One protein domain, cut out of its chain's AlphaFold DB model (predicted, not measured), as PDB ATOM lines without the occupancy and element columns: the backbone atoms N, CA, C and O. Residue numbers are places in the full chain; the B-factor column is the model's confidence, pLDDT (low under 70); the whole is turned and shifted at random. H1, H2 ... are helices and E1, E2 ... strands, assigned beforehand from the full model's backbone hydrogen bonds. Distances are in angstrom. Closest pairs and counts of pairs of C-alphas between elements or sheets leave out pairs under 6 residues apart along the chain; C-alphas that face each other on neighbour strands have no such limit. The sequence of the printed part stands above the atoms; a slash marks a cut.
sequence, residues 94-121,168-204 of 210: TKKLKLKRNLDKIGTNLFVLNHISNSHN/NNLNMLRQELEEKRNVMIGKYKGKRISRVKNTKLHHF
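What this domain is: This is residues 94 to 121 and 168 to 204 of the 210 residues of the protein "Probable u3 small nucleolar RNA-associated protein 11, putative" of Theileria annulata (UniProt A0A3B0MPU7). What shape appears? Two long helices, H1 and H2, run side by side in opposite ways, and a small hairpin of E1 and E2 packs beside residues 179 to 187 of H2, away from H1. What is printed? There are 65 residues with two named helices, then two named strands in an antiparallel sheet, mostly helix. How spread? It is flat and loose, spanning 39 by 34 by 12 A, radius of gyration of the C-alphas 13.7 A.

Where its parts are: Where are the helices? H1, residues 95 to 121, starts at C-alpha (31.769, -82.292, 182.647) and measures 38.9 A; H2, residues 168 to 188, measures 30.4 A. And the strands? E1 is residues 193 to 195, 6.8 A; E2, residues 202 to 204, 6.4 A, ends at C-alpha (47.065, -68.028, 186.412).

How they stand to each other: How do the helices stand? H1 and H2 touch, closest C-alphas Ile 106 and Leu 177, 6.4 A, at a shallow tilt of 18 degrees. In both, every O i to N i+4 pair is within hydrogen-bond range. And the hairpin? N 194 and O 203 of E1 and E2 are within hydrogen-bond range, 3.0 A. The closest C-alphas of H2 and E2, Val 183 and His 202, are 7.7 A apart; H1 is apart from both strands.

The domain as a whole: How large? The farthest C-alphas, Thr 94 and Asn 121, are 40.6 A apart. Any cut? Residues 122 to 167 are not printed; C-alphas 121 and 168 are 13.4 A apart. Low confidence? Residue 168 is under 70.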
ATOM      1  N   THR A  94      29.384 -86.323 181.105       92.06
ATOM      2  CA  THR A  94      29.559 -85.453 182.279       92.06
ATOM      3  C   THR A  94      30.720 -84.473 182.070       92.06
ATOM      4  O   THR A  94      31.670 -84.763 181.339       92.06
ATOM      5  N   LYS A  95      30.696 -83.309 182.744       89.19
ATOM      6  CA  LYS A  95      31.769 -82.292 182.647       89.19
ATOM      7  C   LYS A  95      33.165 -82.892 182.891       89.19
ATOM      8  O   LYS A  95      34.098 -82.595 182.148       89.19
ATOM      9  N   LYS A  96      33.286 -83.788 183.880       92.00
ATOM     10  CA  LYS A  96      34.525 -84.514 184.214       92.00
ATOM     11  C   LYS A  96      35.007 -85.394 183.063       92.00
ATOM     12  O   LYS A  96      36.182 -85.365 182.705       92.00
ATOM     13  N   LEU A  97      34.106 -86.168 182.465       92.19
ATOM     14  CA  LEU A  97      34.456 -87.053 181.362       92.19
ATOM     15  C   LEU A  97      34.780 -86.267 180.077       92.19
ATOM     16  O   LEU A  97      35.697 -86.659 179.357       92.19
ATOM     17  N   LYS A  98      34.108 -85.134 179.817       91.25
ATOM     18  CA  LYS A  98      34.465 -84.205 178.724       91.25
ATOM     19  C   LYS A  98      35.888 -83.696 178.878       91.25
ATOM     20  O   LYS A  98      36.675 -83.787 177.937       91.25
ATOM     21  N   LEU A  99      36.231 -83.226 180.080       92.38
ATOM     22  CA  LEU A  99      37.593 -82.816 180.395       92.38
ATOM     23  C   LEU A  99      38.571 -83.963 180.133       92.38
ATOM     24  O   LEU A  99      39.530 -83.761 179.399       92.38
ATOM     25  N   LYS A 100      38.314 -85.159 180.679       93.06
ATOM     26  CA  LYS A 100      39.197 -86.320 180.501       93.06
ATOM     27  C   LYS A 100      39.444 -86.615 179.021       93.06
ATOM     28  O   LYS A 100      40.594 -86.683 178.615       93.06
ATOM     29  N   ARG A 101      38.394 -86.702 178.197       91.88
ATOM     30  CA  ARG A 101      38.543 -86.953 176.752       91.88
ATOM     31  C   ARG A 101      39.359 -85.869 176.050       91.88
ATOM     32  O   ARG A 101      40.173 -86.190 175.192       91.88
ATOM     33  N   ASN A 102      39.151 -84.600 176.395       91.88
ATOM     34  CA  ASN A 102      39.918 -83.499 175.812       91.88
ATOM     35  C   ASN A 102      41.385 -83.514 176.264       91.88
ATOM     36  O   ASN A 102      42.270 -83.267 175.451       91.88
ATOM     37  N   LEU A 103      41.655 -83.852 177.528       93.81
ATOM     38  CA  LEU A 103      43.017 -84.040 178.032       93.81
ATOM     39  C   LEU A 103      43.709 -85.230 177.365       93.81
ATOM     40  O   LEU A 103      44.860 -85.091 176.966       93.81
ATOM     41  N   ASP A 104      43.002 -86.348 177.187       94.69
ATOM     42  CA  ASP A 104      43.509 -87.540 176.504       94.69
ATOM     43  C   ASP A 104      43.901 -87.189 175.053       94.69
ATOM     44  O   ASP A 104      45.022 -87.477 174.644       94.69
ATOM     45  N   LYS A 105      43.049 -86.458 174.311       93.56
ATOM     46  CA  LYS A 105      43.354 -85.959 172.950       93.56
ATOM     47  C   LYS A 105      44.600 -85.065 172.904       93.56
ATOM     48  O   LYS A 105      45.405 -85.161 171.981       93.56
ATOM     49  N   ILE A 106      44.763 -84.164 173.875       94.06
ATOM     50  CA  ILE A 106      45.971 -83.329 173.944       94.06
ATOM     51  C   ILE A 106      47.198 -84.188 174.263       94.06
ATOM     52  O   ILE A 106      48.247 -83.998 173.653       94.06
ATOM     53  N   GLY A 107      47.062 -85.147 175.181       94.56
ATOM     54  CA  GLY A 107      48.126 -86.071 175.560       94.56
ATOM     55  C   GLY A 107      48.618 -86.910 174.382       94.56
ATOM     56  O   GLY A 107      49.824 -86.988 174.162       94.56
ATOM     57  N   THR A 108      47.708 -87.463 173.574       94.81
ATOM     58  CA  THR A 108      48.076 -88.214 172.364       94.81
ATOM     59  C   THR A 108      48.814 -87.337 171.359       94.81
ATOM     60  O   THR A 108      49.834 -87.754 170.817       94.81
ATOM     61  N   ASN A 109      48.358 -86.099 171.146       93.56
ATOM     62  CA  ASN A 109      49.026 -85.172 170.232       93.56
ATOM     63  C   ASN A 109      50.432 -84.808 170.727       93.56
ATOM     64  O   ASN A 109      51.379 -84.816 169.946       93.56
ATOM     65  N   LEU A 110      50.588 -84.545 172.027       92.88
ATOM     66  CA  LEU A 110      51.886 -84.260 172.636       92.88
ATOM     67  C   LEU A 110      52.845 -85.452 172.516       92.88
ATOM     68  O   LEU A 110      54.017 -85.269 172.194       92.88
ATOM     69  N   PHE A 111      52.345 -86.672 172.724       94.12
ATOM     70  CA  PHE A 111      53.117 -87.897 172.534       94.12
ATOM     71  C   PHE A 111      53.637 -88.020 171.097       94.12
ATOM     72  O   PHE A 111      54.829 -88.248 170.893       94.12
ATOM     73  N   VAL A 112      52.772 -87.790 170.102       92.25
ATOM     74  CA  VAL A 112      53.156 -87.807 168.682       92.25
ATOM     75  C   VAL A 112      54.203 -86.732 168.376       92.25
ATOM     76  O   VAL A 112      55.204 -87.035 167.730       92.25
ATOM     77  N   LEU A 113      54.034 -85.502 168.873       88.75
ATOM     78  CA  LEU A 113      55.017 -84.428 168.668       88.75
ATOM     79  C   LEU A 113      56.381 -84.755 169.286       88.75
ATOM     80  O   LEU A 113      57.410 -84.534 168.647       88.75
ATOM     81  N   ASN A 114      56.401 -85.313 170.498       89.19
ATOM     82  CA  ASN A 114      57.639 -85.746 171.145       89.19
ATOM     83  C   ASN A 114      58.309 -86.878 170.362       89.19
ATOM     84  O   ASN A 114      59.522 -86.856 170.170       89.19
ATOM     85  N   HIS A 115      57.527 -87.838 169.861       89.81
ATOM     86  CA  HIS A 115      58.044 -88.917 169.027       89.81
ATOM     87  C   HIS A 115      58.672 -88.389 167.729       89.81
ATOM     88  O   HIS A 115      59.795 -88.767 167.389       89.81
ATOM     89  N   ILE A 116      57.995 -87.462 167.043       87.50
ATOM     90  CA  ILE A 116      58.510 -86.795 165.840       87.50
ATOM     91  C   ILE A 116      59.816 -86.055 166.158       87.50
ATOM     92  O   ILE A 116      60.812 -86.258 165.466       87.50
ATOM     93  N   SER A 117      59.846 -85.254 167.228       85.06
ATOM     94  CA  SER A 117      61.041 -84.512 167.658       85.06
ATOM     95  C   SER A 117      62.224 -85.442 167.953       85.06
ATOM     96  O   SER A 117      63.319 -85.247 167.428       85.06
ATOM     97  N   ASN A 118      61.991 -86.522 168.704       85.62
ATOM     98  CA  ASN A 118      63.020 -87.513 169.020       85.62
ATOM     99  C   ASN A 118      63.534 -88.231 167.762       85.62
ATOM    100  O   ASN A 118      64.735 -88.464 167.645       85.62
ATOM    101  N   SER A 119      62.650 -88.538 166.804       83.75
ATOM    102  CA  SER A 119      63.029 -89.117 165.508       83.75
ATOM    103  C   SER A 119      63.872 -88.155 164.666       83.75
ATOM    104  O   SER A 119      64.822 -88.577 164.006       83.75
ATOM    105  N   HIS A 120      63.560 -86.857 164.684       76.81
ATOM    106  CA  HIS A 120      64.402 -85.854 164.035       76.81
ATOM    107  C   HIS A 120      65.777 -85.764 164.704       76.81
ATOM    108  O   HIS A 120      66.780 -85.829 163.998       76.81
ATOM    109  N   ASN A 121      65.833 -85.701 166.036       74.88
ATOM    110  CA  ASN A 121      67.089 -85.596 166.787       74.88
ATOM    111  C   ASN A 121      67.997 -86.825 166.608       74.88
ATOM    112  O   ASN A 121      69.215 -86.691 166.492       74.88
ATOM    113  N   ASN A 168      61.416 -74.969 165.213       63.78
ATOM    114  CA  ASN A 168      60.699 -73.882 165.883       63.78
ATOM    115  C   ASN A 168      59.173 -74.044 165.812       63.78
ATOM    116  O   ASN A 168      58.490 -73.778 166.796       63.78
ATOM    117  N   ASN A 169      58.627 -74.549 164.700       77.50
ATOM    118  CA  ASN A 169      57.176 -74.716 164.553       77.50
ATOM    119  C   ASN A 169      56.623 -75.832 165.456       77.50
ATOM    120  O   ASN A 169      55.527 -75.698 166.000       77.50
ATOM    121  N   LEU A 170      57.383 -76.916 165.649       82.31
ATOM    122  CA  LEU A 170      56.986 -78.032 166.515       82.31
ATOM    123  C   LEU A 170      57.031 -77.635 167.992       82.31
ATOM    124  O   LEU A 170      56.114 -77.970 168.739       82.31
ATOM    125  N   ASN A 171      58.055 -76.880 168.397       83.88
ATOM    126  CA  ASN A 171      58.163 -76.356 169.757       83.88
ATOM    127  C   ASN A 171      57.024 -75.379 170.079       83.88
ATOM    128  O   ASN A 171      56.406 -75.496 171.135       83.88
ATOM    129  N   MET A 172      56.682 -74.484 169.145       85.19
ATOM    130  CA  MET A 172      55.534 -73.586 169.303       85.19
ATOM    131  C   MET A 172      54.212 -74.350 169.440       85.19
ATOM    132  O   MET A 172      53.404 -74.034 170.312       85.19
ATOM    133  N   LEU A 173      53.997 -75.381 168.616       87.81
ATOM    134  CA  LEU A 173      52.789 -76.203 168.686       87.81
ATOM    135  C   LEU A 173      52.715 -77.003 169.992       87.81
ATOM    136  O   LEU A 173      51.644 -77.134 170.585       87.81
ATOM    137  N   ARG A 174      53.857 -77.513 170.466       89.06
ATOM    138  CA  ARG A 174      53.967 -78.173 171.768       89.06
ATOM    139  C   ARG A 174      53.579 -77.225 172.902       89.06
ATOM    140  O   ARG A 174      52.732 -77.592 173.714       89.06
ATOM    141  N   GLN A 175      54.134 -76.012 172.917       88.88
ATOM    142  CA  GLN A 175      53.788 -74.990 173.905       88.88
ATOM    143  C   GLN A 175      52.289 -74.664 173.866       88.88
ATOM    144  O   GLN A 175      51.634 -74.654 174.904       88.88
ATOM    145  N   GLU A 176      51.708 -74.490 172.676       90.50
ATOM    146  CA  GLU A 176      50.276 -74.219 172.522       90.50
ATOM    147  C   GLU A 176      49.400 -75.352 173.092       90.50
ATOM    148  O   GLU A 176      48.372 -75.098 173.726       90.50
ATOM    149  N   LEU A 177      49.786 -76.616 172.891       91.88
ATOM    150  CA  LEU A 177      49.072 -77.766 173.451       91.88
ATOM    151  C   LEU A 177      49.187 -77.836 174.981       91.88
ATOM    152  O   LEU A 177      48.189 -78.115 175.651       91.88
ATOM    153  N   GLU A 178      50.369 -77.567 175.535       91.38
ATOM    154  CA  GLU A 178      50.601 -77.513 176.984       91.38
ATOM    155  C   GLU A 178      49.809 -76.365 177.635       91.38
ATOM    156  O   GLU A 178      49.119 -76.572 178.636       91.38
ATOM    157  N   GLU A 179      49.792 -75.182 177.019       90.69
ATOM    158  CA  GLU A 179      48.975 -74.044 177.451       90.69
ATOM    159  C   GLU A 179      47.477 -74.376 177.407       90.69
ATOM    160  O   GLU A 179      46.768 -74.177 178.399       90.69
ATOM    161  N   LYS A 180      46.985 -74.963 176.305       91.88
ATOM    162  CA  LYS A 180      45.589 -75.426 176.193       91.88
ATOM    163  C   LYS A 180      45.238 -76.423 177.297       91.88
ATOM    164  O   LYS A 180      44.165 -76.312 177.897       91.88
ATOM    165  N   ARG A 181      46.133 -77.370 177.602       93.19
ATOM    166  CA  ARG A 181      45.965 -78.335 178.700       93.19
ATOM    167  C   ARG A 181      45.818 -77.622 180.044       93.19
ATOM    168  O   ARG A 181      44.854 -77.884 180.765       93.19
ATOM    169  N   ASN A 182      46.729 -76.704 180.354       91.38
ATOM    170  CA  ASN A 182      46.757 -75.972 181.622       91.38
ATOM    171  C   ASN A 182      45.514 -75.098 181.804       91.38
ATOM    172  O   ASN A 182      44.890 -75.122 182.867       91.38
ATOM    173  N   VAL A 183      45.089 -74.394 180.752       91.88
ATOM    174  CA  VAL A 183      43.858 -73.593 180.766       91.88
ATOM    175  C   VAL A 183      42.632 -74.474 181.008       91.88
ATOM    176  O   VAL A 183      41.789 -74.119 181.829       91.88
ATOM    177  N   MET A 184      42.516 -75.631 180.343       91.31
ATOM    178  CA  MET A 184      41.383 -76.541 180.562       91.31
ATOM    179  C   MET A 184      41.329 -77.075 181.997       91.31
ATOM    180  O   MET A 184      40.253 -77.093 182.598       91.31
ATOM    181  N   ILE A 185      42.474 -77.472 182.560       92.06
ATOM    182  CA  ILE A 185      42.561 -77.940 183.950       92.06
ATOM    183  C   ILE A 185      42.211 -76.806 184.917       92.06
ATOM    184  O   ILE A 185      41.405 -77.009 185.824       92.06
ATOM    185  N   GLY A 186      42.774 -75.613 184.713       90.12
ATOM    186  CA  GLY A 186      42.513 -74.444 185.549       90.12
ATOM    187  C   GLY A 186      41.036 -74.047 185.545       90.12
ATOM    188  O   GLY A 186      40.451 -73.898 186.615       90.12
ATOM    189  N   LYS A 187      40.399 -73.987 184.365       90.00
ATOM    190  CA  LYS A 187      38.957 -73.716 184.235       90.00
ATOM    191  C   LYS A 187      38.108 -74.754 184.963       90.00
ATOM    192  O   LYS A 187      37.156 -74.389 185.642       90.00
ATOM    193  N   TYR A 188      38.445 -76.039 184.841       90.81
ATOM    194  CA  TYR A 188      37.711 -77.102 185.530       90.81
ATOM    195  C   TYR A 188      37.864 -77.034 187.054       90.81
ATOM    196  O   TYR A 188      36.901 -77.282 187.772       90.81
ATOM    197  N   LYS A 189      39.053 -76.664 187.544       89.31
ATOM    198  CA  LYS A 189      39.315 -76.424 188.971       89.31
ATOM    199  C   LYS A 189      38.717 -75.103 189.488       89.31
ATOM    200  O   LYS A 189      38.847 -74.827 190.671       89.31
ATOM    201  N   GLY A 190      38.088 -74.289 188.633       88.00
ATOM    202  CA  GLY A 190      37.515 -72.995 189.017       88.00
ATOM    203  C   GLY A 190      38.544 -71.878 189.227       88.00
ATOM    204  O   GLY A 190      38.213 -70.856 189.821       88.00
ATOM    205  N   LYS A 191      39.781 -72.041 188.739       87.19
ATOM    206  CA  LYS A 191      40.843 -71.036 188.894       87.19
ATOM    207  C   LYS A 191      40.544 -69.785 188.069       87.19
ATOM    208  O   LYS A 191      40.076 -69.873 186.929       87.19
ATOM    209  N   ARG A 192      40.893 -68.611 188.607       86.88
ATOM    210  CA  ARG A 192      40.867 -67.349 187.853       86.88
ATOM    211  C   ARG A 192      42.020 -67.341 186.847       86.88
ATOM    212  O   ARG A 192      43.184 -67.474 187.215       86.88
ATOM    213  N   ILE A 193      41.678 -67.201 185.567       88.94
ATOM    214  CA  ILE A 193      42.634 -67.153 184.455       88.94
ATOM    215  C   ILE A 193      42.392 -65.853 183.697       88.94
ATOM    216  O   ILE A 193      41.311 -65.660 183.139       88.94
ATOM    217  N   SER A 194      43.387 -64.972 183.656       88.31
ATOM    218  CA  SER A 194      43.354 -63.750 182.851       88.31
ATOM    219  C   SER A 194      44.247 -63.907 181.622       88.31
ATOM    220  O   SER A 194      45.250 -64.614 181.643       88.31
ATOM    221  N   ARG A 195      43.866 -63.293 180.499       88.56
ATOM    222  CA  ARG A 195      44.710 -63.255 179.299       88.56
ATOM    223  C   ARG A 195      45.561 -61.992 179.334       88.56
ATOM    224  O   ARG A 195      45.035 -60.911 179.595       88.56
ATOM    225  N   VAL A 196      46.855 -62.122 179.062       87.62
ATOM    226  CA  VAL A 196      47.763 -60.973 179.004       87.62
ATOM    227  C   VAL A 196      47.454 -60.160 177.742       87.62
ATOM    228  O   VAL A 196      47.327 -60.720 176.648       87.62
ATOM    229  N   LYS A 197      47.309 -58.836 177.892       88.44
ATOM    230  CA  LYS A 197      46.984 -57.928 176.780       88.44
ATOM    231  C   LYS A 197      47.987 -58.106 175.633       88.44
ATOM    232  O   LYS A 197      49.177 -58.273 175.875       88.44
ATOM    233  N   ASN A 198      47.490 -58.088 174.397       86.56
ATOM    234  CA  ASN A 198      48.275 -58.206 173.158       86.56
ATOM    235  C   ASN A 198      49.103 -59.498 173.003       86.56
ATOM    236  O   ASN A 198      49.946 -59.575 172.115       86.56
ATOM    237  N   THR A 199      48.852 -60.540 173.805       85.06
ATOM    238  CA  THR A 199      49.547 -61.831 173.668       85.06
ATOM    239  C   THR A 199      48.575 -63.017 173.685       85.06
ATOM    240  O   THR A 199      47.364 -62.884 173.908       85.06
ATOM    241  N   LYS A 200      49.094 -64.215 173.392       80.06
ATOM    242  CA  LYS A 200      48.369 -65.488 173.563       80.06
ATOM    243  C   LYS A 200      48.574 -66.101 174.957       80.06
ATOM    244  O   LYS A 200      48.008 -67.149 175.233       80.06
ATOM    245  N   LEU A 201      49.331 -65.436 175.833       83.06
ATOM    246  CA  LEU A 201      49.685 -65.955 177.147       83.06
ATOM    247  C   LEU A 201      48.539 -65.786 178.151       83.06
ATOM    248  O   LEU A 201      47.806 -64.790 178.153       83.06
ATOM    249  N   HIS A 202      48.425 -66.769 179.040       86.56
ATOM    250  CA  HIS A 202      47.463 -66.795 180.132       86.56
ATOM    251  C   HIS A 202      48.183 -66.639 181.474       86.56
ATOM    252  O   HIS A 202      49.135 -67.360 181.760       86.56
ATOM    253  N   HIS A 203      47.709 -65.714 182.304       86.00
ATOM    254  CA  HIS A 203      48.126 -65.566 183.690       86.00
ATOM    255  C   HIS A 203      47.184 -66.369 184.592       86.00
ATOM    256  O   HIS A 203      45.958 -66.238 184.519       86.00
ATOM    257  N   PHE A 204      47.771 -67.212 185.434       84.12
ATOM    258  CA  PHE A 204      47.065 -68.028 186.412       84.12
ATOM    259  C   PHE A 204      47.279 -67.422 187.794       84.12
ATOM    260  O   PHE A 204      48.416 -67.132 188.164       84.12
TER     261      PHE A 204